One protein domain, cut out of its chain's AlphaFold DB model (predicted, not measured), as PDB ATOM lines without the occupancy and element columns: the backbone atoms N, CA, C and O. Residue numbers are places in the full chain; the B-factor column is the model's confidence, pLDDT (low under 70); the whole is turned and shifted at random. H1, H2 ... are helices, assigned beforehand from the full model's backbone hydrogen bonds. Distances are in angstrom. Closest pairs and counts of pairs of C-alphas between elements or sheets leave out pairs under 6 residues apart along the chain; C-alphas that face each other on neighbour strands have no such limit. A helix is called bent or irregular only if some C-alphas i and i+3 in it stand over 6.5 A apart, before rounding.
ATOM      1  N   LEU A 476      -1.684  -9.672  13.415       74.75
ATOM      2  CA  LEU A 476      -1.574  -8.353  14.058       74.75
ATOM      3  C   LEU A 476      -1.956  -7.185  13.152       74.75
ATOM      4  O   LEU A 476      -2.397  -6.146  13.633       74.75
ATOM      5  N   GLN A 477      -1.705  -7.320  11.852       75.06
ATOM      6  CA  GLN A 477      -2.010  -6.261  10.901       75.06
ATOM      7  C   GLN A 477      -3.526  -6.220  10.667       75.06
ATOM      8  O   GLN A 477      -4.122  -7.294  10.553       75.06
ATOM      9  N   PRO A 478      -4.146  -5.033  10.537       71.62
ATOM     10  CA  PRO A 478      -5.572  -4.893  10.251       71.62
ATOM     11  C   PRO A 478      -6.043  -5.768   9.083       71.62
ATOM     12  O   PRO A 478      -7.030  -6.489   9.217       71.62
ATOM     13  N   VAL A 479      -5.271  -5.811   7.990       73.25
ATOM     14  CA  VAL A 479      -5.543  -6.648   6.802       73.25
ATOM     15  C   VAL A 479      -5.524  -8.151   7.119       73.25
ATOM     16  O   VAL A 479      -6.217  -8.948   6.490       73.25
ATOM     17  N   HIS A 480      -4.761  -8.561   8.129       81.44
ATOM     18  CA  HIS A 480      -4.605  -9.952   8.541       81.44
ATOM     19  C   HIS A 480      -5.353 -10.294   9.839       81.44
ATOM     20  O   HIS A 480      -5.198 -11.405  10.348       81.44
ATOM     21  N   GLY A 481      -6.208  -9.413  10.371       78.19
ATOM     22  CA  GLY A 481      -6.919  -9.638  11.640       78.19
ATOM     23  C   GLY A 481      -7.797 -10.901  11.658       78.19
ATOM     24  O   GLY A 481      -8.074 -11.481  12.711       78.19
ATOM     25  N   VAL A 482      -8.200 -11.409  10.488       84.88
ATOM     26  CA  VAL A 482      -8.892 -12.702  10.355       84.88
ATOM     27  C   VAL A 482      -8.045 -13.890  10.839       84.88
ATOM     28  O   VAL A 482      -8.584 -14.834  11.422       84.88
ATOM     29  N   TYR A 483      -6.717 -13.832  10.697       88.00
ATOM     30  CA  TYR A 483      -5.814 -14.899  11.134       88.00
ATOM     31  C   TYR A 483      -5.730 -14.995  12.660       88.00
ATOM     32  O   TYR A 483      -5.747 -16.101  13.189       88.00
ATOM     33  N   ALA A 484      -5.761 -13.869  13.383       84.75
ATOM     34  CA  ALA A 484      -5.789 -13.863  14.849       84.75
ATOM     35  C   ALA A 484      -6.988 -14.661  15.393       84.75
ATOM     36  O   ALA A 484      -6.841 -15.570  16.211       84.75
ATOM     37  N   ARG A 485      -8.179 -14.385  14.846       85.69
ATOM     38  CA  ARG A 485      -9.423 -15.107  15.164       85.69
ATOM     39  C   ARG A 485      -9.354 -16.579  14.747       85.69
ATOM     40  O   ARG A 485      -9.848 -17.455  15.460       85.69
ATOM     41  N   THR A 486      -8.690 -16.863  13.627       90.62
ATOM     42  CA  THR A 486      -8.451 -18.229  13.139       90.62
ATOM     43  C   THR A 486      -7.589 -19.032  14.103       90.62
ATOM     44  O   THR A 486      -7.912 -20.184  14.375       90.62
ATOM     45  N   TRP A 487      -6.531 -18.445  14.665       89.31
ATOM     46  CA  TRP A 487      -5.646 -19.137  15.602       89.31
ATOM     47  C   TRP A 487      -6.312 -19.424  16.942       89.31
ATOM     48  O   TRP A 487      -6.126 -20.514  17.482       89.31
ATOM     49  N   VAL A 488      -7.161 -18.519  17.437       85.50
ATOM     50  CA  VAL A 488      -8.014 -18.800  18.604       85.50
ATOM     51  C   VAL A 488      -8.955 -19.972  18.308       85.50
ATOM     52  O   VAL A 488      -9.004 -20.925  19.086       85.50
ATOM     53  N   LEU A 489      -9.645 -19.960  17.159       89.62
ATOM     54  CA  LEU A 489     -10.549 -21.047  16.768       89.62
ATOM     55  C   LEU A 489      -9.817 -22.385  16.601       89.62
ATOM     56  O   LEU A 489     -10.278 -23.410  17.098       89.62
ATOM     57  N   LEU A 490      -8.674 -22.377  15.913       91.81
ATOM     58  CA  LEU A 490      -7.857 -23.562  15.673       91.81
ATOM     59  C   LEU A 490      -7.351 -24.151  16.989       91.81
ATOM     60  O   LEU A 490      -7.398 -25.365  17.165       91.81
ATOM     61  N   SER A 491      -6.928 -23.304  17.929       88.06
ATOM     62  CA  SER A 491      -6.480 -23.756  19.246       88.06
ATOM     63  C   SER A 491      -7.607 -24.455  20.009       88.06
ATOM     64  O   SER A 491      -7.380 -25.514  20.585       88.06
ATOM     65  N   LEU A 492      -8.842 -23.942  19.940       89.38
ATOM     66  CA  LEU A 492     -10.010 -24.619  20.519       89.38
ATOM     67  C   LEU A 492     -10.278 -25.974  19.853       89.38
ATOM     68  O   LEU A 492     -10.522 -26.954  20.548       89.38
ATOM     69  N   VAL A 493     -10.198 -26.060  18.522       92.19
ATOM     70  CA  VAL A 493     -10.370 -27.330  17.790       92.19
ATOM     71  C   VAL A 493      -9.298 -28.349  18.189       92.19
ATOM     72  O   VAL A 493      -9.619 -29.513  18.437       92.19
ATOM     73  N   ILE A 494      -8.040 -27.914  18.306       91.75
ATOM     74  CA  ILE A 494      -6.934 -28.738  18.810       91.75
ATOM     75  C   ILE A 494      -7.214 -29.179  20.250       91.75
ATOM     76  O   ILE A 494      -7.027 -30.351  20.561       91.75
ATOM     77  N   GLY A 495      -7.714 -28.283  21.105       89.06
ATOM     78  CA  GLY A 495      -8.101 -28.595  22.479       89.06
ATOM     79  C   GLY A 495      -9.184 -29.667  22.556       89.06
ATOM     80  O   GLY A 495      -9.030 -30.633  23.300       89.06
ATOM     81  N   VAL A 496     -10.233 -29.569  21.731       92.06
ATOM     82  CA  VAL A 496     -11.264 -30.617  21.631       92.06
ATOM     83  C   VAL A 496     -10.634 -31.945  21.232       92.06
ATOM     84  O   VAL A 496     -10.910 -32.957  21.873       92.06
ATOM     85  N   ALA A 497      -9.782 -31.956  20.205       92.38
ATOM     86  CA  ALA A 497      -9.136 -33.176  19.736       92.38
ATOM     87  C   ALA A 497      -8.227 -33.799  20.810       92.38
ATOM     88  O   ALA A 497      -8.312 -35.001  21.053       92.38
ATOM     89  N   HIS A 498      -7.405 -32.990  21.481       88.81
ATOM     90  CA  HIS A 498      -6.447 -33.443  22.490       88.81
ATOM     91  C   HIS A 498      -7.156 -33.954  23.754       88.81
ATOM     92  O   HIS A 498      -6.887 -35.068  24.199       88.81
ATOM     93  N   VAL A 499      -8.121 -33.200  24.294       88.94
ATOM     94  CA  VAL A 499      -8.896 -33.615  25.480       88.94
ATOM     95  C   VAL A 499      -9.724 -34.865  25.179       88.94
ATOM     96  O   VAL A 499      -9.728 -35.814  25.963       88.94
ATOM     97  N   THR A 500     -10.372 -34.921  24.009       90.06
ATOM     98  CA  THR A 500     -11.123 -36.115  23.593       90.06
ATOM     99  C   THR A 500     -10.198 -37.320  23.448       90.06
ATOM    100  O   THR A 500     -10.559 -38.401  23.901       90.06
ATOM    101  N   LEU A 501      -8.996 -37.158  22.880       89.12
ATOM    102  CA  LEU A 501      -8.009 -38.237  22.792       89.12
ATOM    103  C   LEU A 501      -7.631 -38.766  24.181       89.12
ATOM    104  O   LEU A 501      -7.611 -39.978  24.367       89.12
ATOM    105  N   GLY A 502      -7.416 -37.888  25.165       86.44
ATOM    106  CA  GLY A 502      -7.150 -38.288  26.551       86.44
ATOM    107  C   GLY A 502      -8.273 -39.144  27.146       86.44
ATOM    108  O   GLY A 502      -8.021 -40.240  27.652       86.44
ATOM    109  N   HIS A 503      -9.530 -38.711  27.011       86.62
ATOM    110  CA  HIS A 503     -10.667 -39.508  27.482       86.62
ATOM    111  C   HIS A 503     -10.868 -40.802  26.683       86.62
ATOM    112  O   HIS A 503     -11.269 -41.807  27.260       86.62
ATOM    113  N   LEU A 504     -10.567 -40.817  25.382       87.94
ATOM    114  CA  LEU A 504     -10.618 -42.033  24.567       87.94
ATOM    115  C   LEU A 504      -9.548 -43.046  24.984       87.94
ATOM    116  O   LEU A 504      -9.845 -44.236  25.019       87.94
ATOM    117  N   LEU A 505      -8.340 -42.596  25.333       85.44
ATOM    118  CA  LEU A 505      -7.292 -43.458  25.884       85.44
ATOM    119  C   LEU A 505      -7.700 -44.009  27.257       85.44
ATOM    120  O   LEU A 505      -7.551 -45.204  27.502       85.44
ATOM    121  N   SER A 506      -8.290 -43.171  28.118       83.44
ATOM    122  CA  SER A 506      -8.847 -43.607  29.408       83.44
ATOM    123  C   SER A 506      -9.972 -44.633  29.227       83.44
ATOM    124  O   SER A 506      -9.985 -45.675  29.881       83.44
ATOM    125  N   PHE A 507     -10.877 -44.401  28.272       86.44
ATOM    126  CA  PHE A 507     -11.935 -45.344  27.921       86.44
ATOM    127  C   PHE A 507     -11.364 -46.662  27.394       86.44
ATOM    128  O   PHE A 507     -11.769 -47.723  27.859       86.44
ATOM    129  N   ALA A 508     -10.398 -46.603  26.472       85.44
ATOM    130  CA  ALA A 508      -9.742 -47.782  25.921       85.44
ATOM    131  C   ALA A 508      -9.072 -48.622  27.017       85.44
ATOM    132  O   ALA A 508      -9.250 -49.834  27.033       85.44
ATOM    133  N   LYS A 509      -8.399 -47.975  27.980       77.75
ATOM    134  CA  LYS A 509      -7.821 -48.639  29.158       77.75
ATOM    135  C   LYS A 509      -8.888 -49.345  30.002       77.75
ATOM    136  O   LYS A 509      -8.665 -50.451  30.483       77.75
ATOM    137  N   ARG A 510     -10.054 -48.724  30.196       79.56
ATOM    138  CA  ARG A 510     -11.119 -49.271  31.057       79.56
ATOM    139  C   ARG A 510     -12.008 -50.307  30.370       79.56
ATOM    140  O   ARG A 510     -12.719 -51.018  31.072       79.56
ATOM    141  N   LEU A 511     -11.951 -50.458  29.041       81.50
ATOM    142  CA  LEU A 511     -12.775 -51.423  28.291       81.50
ATOM    143  C   LEU A 511     -12.684 -52.857  28.829       81.50
ATOM    144  O   LEU A 511     -13.667 -53.595  28.742       81.50
ATOM    145  N   HIS A 512     -11.544 -53.229  29.410       70.06
ATOM    146  CA  HIS A 512     -11.308 -54.561  29.965       70.06
ATOM    147  C   HIS A 512     -12.129 -54.857  31.233       70.06
ATOM    148  O   HIS A 512     -12.469 -56.014  31.458       70.06
ATOM    149  N   HIS A 513     -12.538 -53.837  32.000       69.81
ATOM    150  CA  HIS A 513     -13.413 -53.985  33.179       69.81
ATOM    151  C   HIS A 513     -14.900 -54.119  32.798       69.81
ATOM    152  O   HIS A 513     -15.757 -54.414  33.623       69.81
ATOM    153  N   GLY A 514     -15.217 -53.961  31.509       80.94
ATOM    154  CA  GLY A 514     -16.564 -54.065  30.967       80.94
ATOM    155  C   GLY A 514     -17.021 -52.761  30.323       80.94
ATOM    156  O   GLY A 514     -16.791 -51.661  30.814       80.94
ATOM    157  N   VAL A 515     -17.733 -52.882  29.201       83.62
ATOM    158  CA  VAL A 515     -18.124 -51.735  28.359       83.62
ATOM    159  C   VAL A 515     -18.998 -50.722  29.108       83.62
ATOM    160  O   VAL A 515     -18.905 -49.523  28.854       83.62
ATOM    161  N   GLY A 516     -19.859 -51.191  30.017       81.25
ATOM    162  CA  GLY A 516     -20.764 -50.326  30.778       81.25
ATOM    163  C   GLY A 516     -20.048 -49.476  31.826       81.25
ATOM    164  O   GLY A 516     -20.342 -48.290  31.939       81.25
ATOM    165  N   GLU A 517     -19.101 -50.071  32.550       79.44
ATOM    166  CA  GLU A 517     -18.298 -49.403  33.581       79.44
ATOM    167  C   GLU A 517     -17.274 -48.465  32.940       79.44
ATOM    168  O   GLU A 517     -17.256 -47.275  33.242       79.44
ATOM    169  N   ALA A 518     -16.578 -48.937  31.899       83.50
ATOM    170  CA  ALA A 518     -15.709 -48.103  31.075       83.50
ATOM    171  C   ALA A 518     -16.440 -46.871  30.524       83.50
ATOM    172  O   ALA A 518     -15.904 -45.758  30.516       83.50
ATOM    173  N   PHE A 519     -17.680 -47.052  30.051       87.44
ATOM    174  CA  PHE A 519     -18.477 -45.936  29.560       87.44
ATOM    175  C   PHE A 519     -18.917 -45.014  30.694       87.44
ATOM    176  O   PHE A 519     -18.854 -43.812  30.503       87.44
ATOM    177  N   ALA A 520     -19.335 -45.523  31.852       84.56
ATOM    178  CA  ALA A 520     -19.745 -44.671  32.967       84.56
ATOM    179  C   ALA A 520     -18.582 -43.826  33.515       84.56
ATOM    180  O   ALA A 520     -18.777 -42.645  33.766       84.56
ATOM    181  N   GLU A 521     -17.382 -44.392  33.631       78.88
ATOM    182  CA  GLU A 521     -16.246 -43.743  34.303       78.88
ATOM    183  C   GLU A 521     -15.354 -42.913  33.366       78.88
ATOM    184  O   GLU A 521     -14.714 -41.959  33.792       78.88
ATOM    185  N   ALA A 522     -15.281 -43.251  32.073       81.94
ATOM    186  CA  ALA A 522     -14.392 -42.559  31.130       81.94
ATOM    187  C   ALA A 522     -15.078 -42.161  29.815       81.94
ATOM    188  O   ALA A 522     -14.901 -41.042  29.325       81.94
ATOM    189  N   GLY A 523     -15.889 -43.051  29.237       86.94
ATOM    190  CA  GLY A 523     -16.580 -42.788  27.966       86.94
ATOM    191  C   GLY A 523     -17.650 -41.692  28.065       86.94
ATOM    192  O   GLY A 523     -17.885 -40.958  27.105       86.94
ATOM    193  N   ALA A 524     -18.260 -41.545  29.238       91.44
ATOM    194  CA  ALA A 524     -19.260 -40.549  29.577       91.44
ATOM    195  C   ALA A 524     -18.684 -39.143  29.434       91.44
ATOM    196  O   ALA A 524     -19.265 -38.310  28.743       91.44
ATOM    197  N   TRP A 525     -17.498 -38.908  29.992       88.88
ATOM    198  CA  TRP A 525     -16.811 -37.624  29.901       88.88
ATOM    199  C   TRP A 525     -16.360 -37.310  28.473       88.88
ATOM    200  O   TRP A 525     -16.566 -36.188  28.013       88.88
ATOM    201  N   ALA A 526     -15.905 -38.306  27.700       91.56
ATOM    202  CA  ALA A 526     -15.675 -38.133  26.260       91.56
ATOM    203  C   ALA A 526     -16.958 -37.708  25.514       91.56
ATOM    204  O   ALA A 526     -16.917 -36.843  24.636       91.56
ATOM    205  N   ALA A 527     -18.108 -38.288  25.875       92.50
ATOM    206  CA  ALA A 527     -19.409 -37.936  25.313       92.50
ATOM    207  C   ALA A 527     -19.870 -36.526  25.727       92.50
ATOM    208  O   ALA A 527     -20.459 -35.823  24.903       92.50
ATOM    209  N   VAL A 528     -19.562 -36.076  26.950       91.56
ATOM    210  CA  VAL A 528     -19.786 -34.685  27.381       91.56
ATOM    211  C   VAL A 528     -18.916 -33.730  26.567       91.56
ATOM    212  O   VAL A 528     -19.462 -32.796  25.981       91.56
ATOM    213  N   VAL A 529     -17.605 -33.984  26.443       90.88
ATOM    214  CA  VAL A 529     -16.680 -33.132  25.666       90.88
ATOM    215  C   VAL A 529     -17.148 -33.047  24.219       90.88
ATOM    216  O   VAL A 529     -17.434 -31.959  23.715       90.88
ATOM    217  N   GLY A 530     -17.298 -34.195  23.557       91.69
ATOM    218  CA  GLY A 530     -17.727 -34.254  22.165       91.69
ATOM    219  C   GLY A 530     -19.105 -33.627  21.965       91.69
ATOM    220  O   GLY A 530     -19.300 -32.851  21.037       91.69
ATOM    221  N   GLY A 531     -20.060 -33.905  22.853       93.12
ATOM    222  CA  GLY A 531     -21.424 -33.400  22.745       93.12
ATOM    223  C   GLY A 531     -21.538 -31.884  22.929       93.12
ATOM    224  O   GLY A 531     -22.164 -31.212  22.103       93.12
ATOM    225  N   VAL A 532     -20.893 -31.331  23.963       91.06
ATOM    226  CA  VAL A 532     -20.867 -29.884  24.224       91.06
ATOM    227  C   VAL A 532     -20.181 -29.159  23.073       91.06
ATOM    228  O   VAL A 532     -20.732 -28.192  22.549       91.06
ATOM    229  N   TRP A 533     -19.027 -29.640  22.606       91.94
ATOM    230  CA  TRP A 533     -18.289 -28.957  21.545       91.94
ATOM    231  C   TRP A 533     -18.917 -29.131  20.154       91.94
ATOM    232  O   TRP A 533     -18.895 -28.188  19.362       91.94
ATOM    233  N   LEU A 534     -19.598 -30.249  19.872       93.75
ATOM    234  CA  LEU A 534     -20.470 -30.373  18.693       93.75
ATOM    235  C   LEU A 534     -21.611 -29.350  18.726       93.75
ATOM    236  O   LEU A 534     -21.952 -28.777  17.689       93.75
ATOM    237  N   TRP A 535     -22.188 -29.088  19.905       93.06
ATOM    238  CA  TRP A 535     -23.176 -28.025  20.061       93.06
ATOM    239  C   TRP A 535     -22.559 -26.645  19.848       93.06
ATOM    240  O   TRP A 535     -23.117 -25.866  19.071       93.06
ATOM    241  N   VAL A 536     -21.409 -26.352  20.464       90.12
ATOM    242  CA  VAL A 536     -20.685 -25.078  20.320       90.12
ATOM    243  C   VAL A 536     -20.398 -24.781  18.844       90.12
ATOM    244  O   VAL A 536     -20.802 -23.723  18.364       90.12
ATOM    245  N   PHE A 537     -19.854 -25.737  18.087       91.62
ATOM    246  CA  PHE A 537     -19.552 -25.575  16.656       91.62
ATOM    247  C   PHE A 537     -20.764 -25.703  15.717       91.62
ATOM    248  O   PHE A 537     -20.612 -25.604  14.498       91.62
ATOM    249  N   SER A 538     -21.973 -25.924  16.237       93.94
ATOM    250  CA  SER A 538     -23.189 -25.957  15.417       93.94
ATOM    251  C   SER A 538     -23.806 -24.572  15.204       93.94
ATOM    252  O   SER A 538     -23.686 -23.679  16.043       93.94
ATOM    253  N   THR A 539     -24.582 -24.427  14.130       90.19
ATOM    254  CA  THR A 539     -25.374 -23.221  13.824       90.19
ATOM    255  C   THR A 539     -26.578 -23.026  14.756       90.19
ATOM    256  O   THR A 539     -27.306 -22.037  14.655       90.19
ATOM    257  N   PRO A 586     -24.649 -28.369  11.061       93.81
ATOM    258  CA  PRO A 586     -26.092 -28.137  11.052       93.81
ATOM    259  C   PRO A 586     -26.703 -28.172  12.462       93.81
ATOM    260  O   PRO A 586     -26.255 -28.927  13.324       93.81
ATOM    261  N   SER A 587     -27.796 -27.440  12.684       92.25
ATOM    262  CA  SER A 587     -28.507 -27.398  13.977       92.25
ATOM    263  C   SER A 587     -28.947 -28.777  14.499       92.25
ATOM    264  O   SER A 587     -29.020 -28.995  15.709       92.25
ATOM    265  N   ILE A 588     -29.186 -29.729  13.591       93.62
ATOM    266  CA  ILE A 588     -29.479 -31.131  13.919       93.62
ATOM    267  C   ILE A 588     -28.295 -31.769  14.653       93.62
ATOM    268  O   ILE A 588     -28.495 -32.410  15.680       93.62
ATOM    269  N   VAL A 589     -27.066 -31.551  14.176       94.12
ATOM    270  CA  VAL A 589     -25.845 -32.056  14.824       94.12
ATOM    271  C   VAL A 589     -25.671 -31.420  16.199       94.12
ATOM    272  O   VAL A 589     -25.326 -32.126  17.137       94.12
ATOM    273  N   GLY A 590     -25.995 -30.133  16.353       92.56
ATOM    274  CA  GLY A 590     -25.987 -29.473  17.663       92.56
ATOM    275  C   GLY A 590     -26.968 -30.095  18.657       92.56
ATOM    276  O   GLY A 590     -26.625 -30.323  19.814       92.56
ATOM    277  N   THR A 591     -28.162 -30.463  18.191       93.81
ATOM    278  CA  THR A 591     -29.169 -31.140  19.023       93.81
ATOM    279  C   THR A 591     -28.726 -32.554  19.404       93.81
ATOM    280  O   THR A 591     -28.895 -32.964  20.550       93.81
ATOM    281  N   VAL A 592     -28.119 -33.291  18.465       95.75
ATOM    282  CA  VAL A 592     -27.512 -34.605  18.735       95.75
ATOM    283  C   VAL A 592     -26.354 -34.473  19.726       95.75
ATOM    284  O   VAL A 592     -26.261 -35.278  20.647       95.75
ATOM    285  N   GLY A 593     -25.522 -33.440  19.586       94.31
ATOM    286  CA  GLY A 593     -24.434 -33.125  20.509       94.31
ATOM    287  C   GLY A 593     -24.938 -32.872  21.929       94.31
ATOM    288  O   GLY A 593     -24.461 -33.508  22.862       94.31
ATOM    289  N   LEU A 594     -25.972 -32.040  22.103       93.31
ATOM    290  CA  LEU A 594     -26.591 -31.818  23.415       93.31
ATOM    291  C   LEU A 594     -27.198 -33.092  24.010       93.31
ATOM    292  O   LEU A 594     -27.074 -33.324  25.210       93.31
ATOM    293  N   ALA A 595     -27.847 -33.921  23.190       95.69
ATOM    294  CA  ALA A 595     -28.381 -35.198  23.649       95.69
ATOM    295  C   ALA A 595     -27.256 -36.137  24.115       95.69
ATOM    296  O   ALA A 595     -27.372 -36.742  25.179       95.69
ATOM    297  N   LEU A 596     -26.154 -36.212  23.362       95.00
ATOM    298  CA  LEU A 596     -24.974 -36.996  23.717       95.00
ATOM    299  C   LEU A 596     -24.323 -36.486  25.006       95.00
ATOM    300  O   LEU A 596     -24.033 -37.290  25.888       95.00
ATOM    301  N   ALA A 597     -24.164 -35.169  25.150       92.69
ATOM    302  CA  ALA A 597     -23.631 -34.563  26.364       92.69
ATOM    303  C   ALA A 597     -24.536 -34.817  27.573       92.69
ATOM    304  O   ALA A 597     -24.041 -35.136  28.645       92.69
ATOM    305  N   GLY A 598     -25.858 -34.737  27.404       93.69
ATOM    306  CA  GLY A 598     -26.810 -35.063  28.464       93.69
ATOM    307  C   GLY A 598     -26.737 -36.533  28.889       93.69
ATOM    308  O   GLY A 598     -26.739 -36.821  30.082       93.69
ATOM    309  N   ILE A 599     -26.626 -37.459  27.930       93.88
ATOM    310  CA  ILE A 599     -26.444 -38.892  28.211       93.88
ATOM    311  C   ILE A 599     -25.113 -39.132  28.928       93.88
ATOM    312  O   ILE A 599     -25.097 -39.835  29.935       93.88
ATOM    313  N   GLY A 600     -24.025 -38.534  28.435       93.06
ATOM    314  CA  GLY A 600     -22.704 -38.607  29.054       93.06
ATOM    315  C   GLY A 600     -22.726 -38.078  30.483       93.06
ATOM    316  O   GLY A 600     -22.323 -38.785  31.392       93.06
ATOM    317  N   LEU A 601     -23.310 -36.902  30.713       91.06
ATOM    318  CA  LEU A 601     -23.381 -36.293  32.040       91.06
ATOM    319  C   LEU A 601     -24.171 -37.165  33.020       91.06
ATOM    320  O   LEU A 601     -23.748 -37.352  34.156       91.06
ATOM    321  N   VAL A 602     -25.301 -37.733  32.586       92.62
ATOM    322  CA  VAL A 602     -26.088 -38.655  33.418       92.62
ATOM    323  C   VAL A 602     -25.302 -39.933  33.712       92.62
ATOM    324  O   VAL A 602     -25.278 -40.364  34.860       92.62
ATOM    325  N   ALA A 603     -24.656 -40.530  32.709       91.06
ATOM    326  CA  ALA A 603     -23.867 -41.748  32.881       91.06
ATOM    327  C   ALA A 603     -22.659 -41.529  33.809       91.06
ATOM    328  O   ALA A 603     -22.480 -42.316  34.734       91.06
ATOM    329  N   GLY A 604     -21.915 -40.435  33.618       88.69
ATOM    330  CA  GLY A 604     -20.788 -40.028  34.461       88.69
ATOM    331  C   GLY A 604     -21.218 -39.758  35.895       88.69
ATOM    332  O   GLY A 604     -20.660 -40.317  36.827       88.69
ATOM    333  N   THR A 605     -22.320 -39.023  36.081       88.94
ATOM    334  CA  THR A 605     -22.891 -38.790  37.419       88.94
ATOM    335  C   THR A 605     -23.292 -40.097  38.105       88.94
ATOM    336  O   THR A 605     -23.107 -40.246  39.308       88.94
ATOM    337  N   VAL A 606     -23.862 -41.054  37.369       89.38
ATOM    338  CA  VAL A 606     -24.196 -42.372  37.928       89.38
ATOM    339  C   VAL A 606     -22.933 -43.158  38.290       89.38
ATOM    340  O   VAL A 606     -22.969 -43.856  39.299       89.38
ATOM    341  N   GLY A 607     -21.855 -43.046  37.507       85.94
ATOM    342  CA  GLY A 607     -20.538 -43.611  37.824       85.94
ATOM    343  C   GLY A 607     -19.984 -43.044  39.130       85.94
ATOM    344  O   GLY A 607     -19.859 -43.775  40.108       85.94
ATOM    345  N   GLU A 608     -19.819 -41.725  39.197       83.94
ATOM    346  CA  GLU A 608     -19.304 -41.015  40.377       83.94
ATOM    347  C   GLU A 608     -20.122 -41.297  41.646       83.94
ATOM    348  O   GLU A 608     -19.591 -41.513  42.735       83.94
ATOM    349  N   VAL A 609     -21.454 -41.344  41.532       87.31
ATOM    350  CA  VAL A 609     -22.319 -41.640  42.685       87.31
ATOM    351  C   VAL A 609     -22.169 -43.083  43.173       87.31
ATOM    352  O   VAL A 609     -22.385 -43.341  44.358       87.31
ATOM    353  N   ARG A 610     -21.816 -44.032  42.301       86.06
ATOM    354  CA  ARG A 610     -21.535 -45.414  42.721       86.06
ATOM    355  C   ARG A 610     -20.217 -45.513  43.476       86.06
ATOM    356  O   ARG A 610     -20.163 -46.265  44.442       86.06
ATOM    357  N   GLU A 611     -19.211 -44.750  43.063       81.19
ATOM    358  CA  GLU A 611     -17.868 -44.812  43.642       81.19
ATOM    359  C   GLU A 611     -17.778 -44.067  44.983       81.19
ATOM    360  O   GLU A 611     -17.331 -44.624  45.983       81.19
ATOM    361  N   ILE A 612     -18.273 -42.826  45.041       81.81
ATOM    362  CA  ILE A 612     -18.103 -41.931  46.204       81.81
ATOM    363  C   ILE A 612     -19.431 -41.466  46.831       81.81
ATOM    364  O   ILE A 612     -19.476 -40.555  47.665       81.81
ATOM    365  N   GLY A 613     -20.548 -42.100  46.465       85.69
ATOM    366  CA  GLY A 613     -21.862 -41.845  47.058       85.69
ATOM    367  C   GLY A 613     -22.443 -40.477  46.683       85.69
ATOM    368  O   GLY A 613     -22.227 -39.948  45.599       85.69
ATOM    369  N   VAL A 614     -23.206 -39.852  47.591       81.31
ATOM    370  CA  VAL A 614     -23.881 -38.558  47.319       81.31
ATOM    371  C   VAL A 614     -22.888 -37.435  46.976       81.31
ATOM    372  O   VAL A 614     -23.253 -36.500  46.263       81.31
ATOM    373  N   ALA A 615     -21.635 -37.533  47.432       75.81
ATOM    374  CA  ALA A 615     -20.579 -36.591  47.070       75.81
ATOM    375  C   ALA A 615     -20.272 -36.607  45.559       75.81
ATOM    376  O   ALA A 615     -20.013 -35.547  44.990       75.81
ATOM    377  N   GLY A 616     -20.417 -37.763  44.900       77.25
ATOM    378  CA  GLY A 616     -20.209 -37.925  43.458       77.25
ATOM    379  C   GLY A 616     -21.134 -37.071  42.596       77.25
ATOM    380  O   GLY A 616     -20.752 -36.641  41.516       77.25
ATOM    381  N   LEU A 617     -22.318 -36.703  43.101       75.06
ATOM    382  CA  LEU A 617     -23.204 -35.770  42.399       75.06
ATOM    383  C   LEU A 617     -22.577 -34.375  42.261       75.06
ATOM    384  O   LEU A 617     -22.753 -33.712  41.241       75.06
ATOM    385  N   ILE A 618     -21.881 -33.912  43.302       72.94
ATOM    386  CA  ILE A 618     -21.232 -32.598  43.305       72.94
ATOM    387  C   ILE A 618     -19.987 -32.647  42.422       72.94
ATOM    388  O   ILE A 618     -19.801 -31.746  41.608       72.94
ATOM    389  N   VAL A 619     -19.180 -33.702  42.550       72.19
ATOM    390  CA  VAL A 619     -17.969 -33.898  41.740       72.19
ATOM    391  C   VAL A 619     -18.325 -33.941  40.254       72.19
ATOM    392  O   VAL A 619     -17.868 -33.088  39.497       72.19
ATOM    393  N   ALA A 620     -19.258 -34.807  39.853       78.19
ATOM    394  CA  ALA A 620     -19.665 -34.934  38.458       78.19
ATOM    395  C   ALA A 620     -20.236 -33.631  37.865       78.19
ATOM    396  O   ALA A 620     -19.878 -33.229  36.760       78.19
ATOM    397  N   LEU A 621     -21.150 -32.950  38.567       73.44
ATOM    398  CA  LEU A 621     -21.864 -31.804  37.988       73.44
ATOM    399  C   LEU A 621     -21.090 -30.486  38.068       73.44
ATOM    400  O   LEU A 621     -21.258 -29.635  37.194       73.44
ATOM    401  N   VAL A 622     -20.311 -30.283  39.131       66.56
ATOM    402  CA  VAL A 622     -19.646 -29.001  39.407       66.56
ATOM    403  C   VAL A 622     -18.178 -29.040  39.018       66.56
ATOM    404  O   VAL A 622     -17.667 -28.034  38.539       66.56
ATOM    405  N   VAL A 623     -17.501 -30.167  39.222       69.69
ATOM    406  CA  VAL A 623     -16.071 -30.288  38.934       69.69
ATOM    407  C   VAL A 623     -15.907 -30.803  37.508       69.69
ATOM    408  O   VAL A 623     -15.681 -30.014  36.591       69.69
ATOM    409  N   GLU A 624     -16.165 -32.085  37.280       71.81
ATOM    410  CA  GLU A 624     -15.831 -32.760  36.019       71.81
ATOM    411  C   GLU A 624     -16.660 -32.245  34.834       71.81
ATOM    412  O   GLU A 624     -16.136 -31.967  33.752       71.81
ATOM    413  N   GLY A 625     -17.957 -32.005  35.044       70.12
ATOM    414  CA  GLY A 625     -18.843 -31.444  34.026       70.12
ATOM    415  C   GLY A 625     -18.439 -30.043  33.554       70.12
ATOM    416  O   GLY A 625     -18.645 -29.718  32.381       70.12
ATOM    417  N   LEU A 626     -17.845 -29.218  34.427       69.75
ATOM    418  CA  LEU A 626     -17.326 -27.897  34.052       69.75
ATOM    419  C   LEU A 626     -15.914 -27.987  33.464       69.75
ATOM    420  O   LEU A 626     -15.616 -27.285  32.493       69.75
ATOM    421  N   GLU A 627     -15.066 -28.864  34.000       72.50
ATOM    422  CA  GLU A 627     -13.699 -29.093  33.521       72.50
ATOM    423  C   GLU A 627     -13.662 -29.462  32.042       72.50
ATOM    424  O   GLU A 627     -12.853 -28.925  31.293       72.50
ATOM    425  N   VAL A 628     -14.596 -30.288  31.574       74.00
ATOM    426  CA  VAL A 628     -14.732 -30.651  30.157       74.00
ATOM    427  C   VAL A 628     -14.805 -29.430  29.222       74.00
ATOM    428  O   VAL A 628     -14.257 -29.440  28.113       74.00
ATOM    429  N   PHE A 629     -15.470 -28.358  29.652       74.88
ATOM    430  CA  PHE A 629     -15.546 -27.119  28.881       74.88
ATOM    431  C   PHE A 629     -14.310 -26.236  29.102       74.88
ATOM    432  O   PHE A 629     -13.718 -25.744  28.138       74.88
ATOM    433  N   VAL A 630     -13.895 -26.062  30.361       73.06
ATOM    434  CA  VAL A 630     -12.777 -25.187  30.753       73.06
ATOM    435  C   VAL A 630     -11.439 -25.686  30.203       73.06
ATOM    436  O   VAL A 630     -10.653 -24.883  29.700       73.06
ATOM    437  N   ASN A 631     -11.199 -26.996  30.215       76.88
ATOM    438  CA  ASN A 631      -9.966 -27.611  29.724       76.88
ATOM    439  C   ASN A 631      -9.764 -27.335  28.237       76.88
ATOM    440  O   ASN A 631      -8.662 -26.987  27.825       76.88
ATOM    441  N   VAL A 632     -10.822 -27.397  27.428       82.38
ATOM    442  CA  VAL A 632     -10.728 -27.029  26.010       82.38
ATOM    443  C   VAL A 632     -10.574 -25.518  25.841       82.38
ATOM    444  O   VAL A 632      -9.749 -25.081  25.040       82.38
ATOM    445  N   LEU A 633     -11.307 -24.704  26.610       76.19
ATOM    446  CA  LEU A 633     -11.175 -23.244  26.548       76.19
ATOM    447  C   LEU A 633      -9.753 -22.780  26.905       76.19
ATOM    448  O   LEU A 633      -9.268 -21.809  26.328       76.19
ATOM    449  N   SER A 634      -9.055 -23.508  27.780       73.56
ATOM    450  CA  SER A 634      -7.658 -23.236  28.132       73.56
ATOM    451  C   SER A 634      -6.709 -23.294  26.926       73.56
ATOM    452  O   SER A 634      -5.697 -22.599  26.919       73.56
ATOM    453  N   TYR A 635      -7.050 -24.015  25.852       82.12
ATOM    454  CA  TYR A 635      -6.232 -24.024  24.638       82.12
ATOM    455  C   TYR A 635      -6.268 -22.689  23.896       82.12
ATOM    456  O   TYR A 635      -5.321 -22.382  23.176       82.12
ATOM    457  N   ALA A 636      -7.281 -21.839  24.109       77.81
ATOM    458  CA  ALA A 636      -7.290 -20.484  23.552       77.81
ATOM    459  C   ALA A 636      -6.050 -19.667  23.970       77.81
ATOM    460  O   ALA A 636      -5.670 -18.735  23.258       77.81
ATOM    461  N   ARG A 637      -5.370 -20.059  25.063       71.25
ATOM    462  CA  ARG A 637      -4.080 -19.492  25.476       71.25
ATOM    463  C   ARG A 637      -3.013 -19.595  24.389       71.25
ATOM    464  O   ARG A 637      -2.241 -18.661  24.244       71.25
ATOM    465  N   ILE A 638      -3.001 -20.658  23.583       78.94
ATOM    466  CA  ILE A 638      -2.036 -20.825  22.483       78.94
ATOM    467  C   ILE A 638      -2.148 -19.651  21.495       78.94
ATOM    468  O   ILE A 638      -1.151 -19.011  21.162       78.94
ATOM    469  N   GLY A 639      -3.371 -19.318  21.072       78.62
ATOM    470  CA  GLY A 639      -3.630 -18.162  20.209       78.62
ATOM    471  C   GLY A 639      -3.376 -16.821  20.909       78.62
ATOM    472  O   GLY A 639      -2.807 -15.914  20.308       78.62
ATOM    473  N   ALA A 640      -3.749 -16.695  22.185       72.44
ATOM    474  CA  ALA A 640      -3.546 -15.462  22.949       72.44
ATOM    475  C   ALA A 640      -2.056 -15.139  23.171       72.44
ATOM    476  O   ALA A 640      -1.641 -14.001  22.960       72.44
ATOM    477  N   VAL A 641      -1.241 -16.132  23.541       74.25
ATOM    478  CA  VAL A 641       0.211 -15.982  23.741       74.25
ATOM    479  C   VAL A 641       0.902 -15.618  22.431       74.25
ATOM    480  O   VAL A 641       1.760 -14.735  22.428       74.25
TER     481      VAL A 641
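AT A GLANCE: This is residues 476 to 539 and 586 to 641 of the 822 residues of the protein "V-type ATP synthase subunit I" of Halobacteriales archaeon SW_7_68_16 (UniProt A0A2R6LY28). Two helical hairpins, H1 with H2 and H3 with H4, pack together into a mostly crossed, up-and-down bundle of four helices, each running against the one before it. Long H1 makes the length and sticks out with residues 478 to 482, while short H5 packs on its side. The printed part has 120 residues with five named helices, H1 to H5 in chain order, and no named strand: all helix. It is only just compact, close to loose, with a radius of gyration of the C-alphas of 16.2 A, and spans 55 by 31 by 27 A.

HOW THE PARTS SIT: H1, residues 478 to 513, touches H2, residues 515 to 536, with residues 496 to 512 alone, at a shallow tilt of 13 degrees, opposite ways; their closest C-alphas, Arg 510 and Ala 518, are 4.7 A apart. H3, residues 587 to 612, is apart from H1 but touches H2, closest at the C-alphas of Gly 531 and Gly 593, 3.8 A, at a tilt of 36 degrees, only just steep. H4, residues 614 to 633, touches residues 601 to 610 of H3, closest at the C-alphas of Val 609 and Gly 616, 4.3 A. With residues 631 to 633 alone H4 touches H1, closest at the C-alphas of Gly 495 and Val 632, 4.7 A. H5, residues 636 to 641, touches H1, closest at the C-alphas of Val 488 and Gly 639, 4.7 A. Every O i to N i+4 pair is within hydrogen-bond range in H3 and H5, against 26 of 32 in H1, 16 of 18 in H2 and 10 of 16 in H4.

IN THESE COORDINATES: H1 runs 54.7 A from C-alpha 478 at (-5.572, -4.893, 10.251) and is irregular, with C-alphas 479 and 482 7.8 A apart. H2, 28.0 A, has a kink of 54 degrees near residue 522. H3 measures 36.9 A, H4 28.8 A and H5 8.8 A, ending at C-alpha 641 at (0.211, -15.982, 23.741).

THE WHOLE: The C-alphas farthest apart, of Val 479 and Gly 613, are 55.9 A apart. Residues 540 to 585 are not printed; C-alphas 539 and 586 are 5.7 A apart across the cut. Of the links printed whole, none is long. The model's pLDDT is under 70 at residues 513, 622 to 623 and 626.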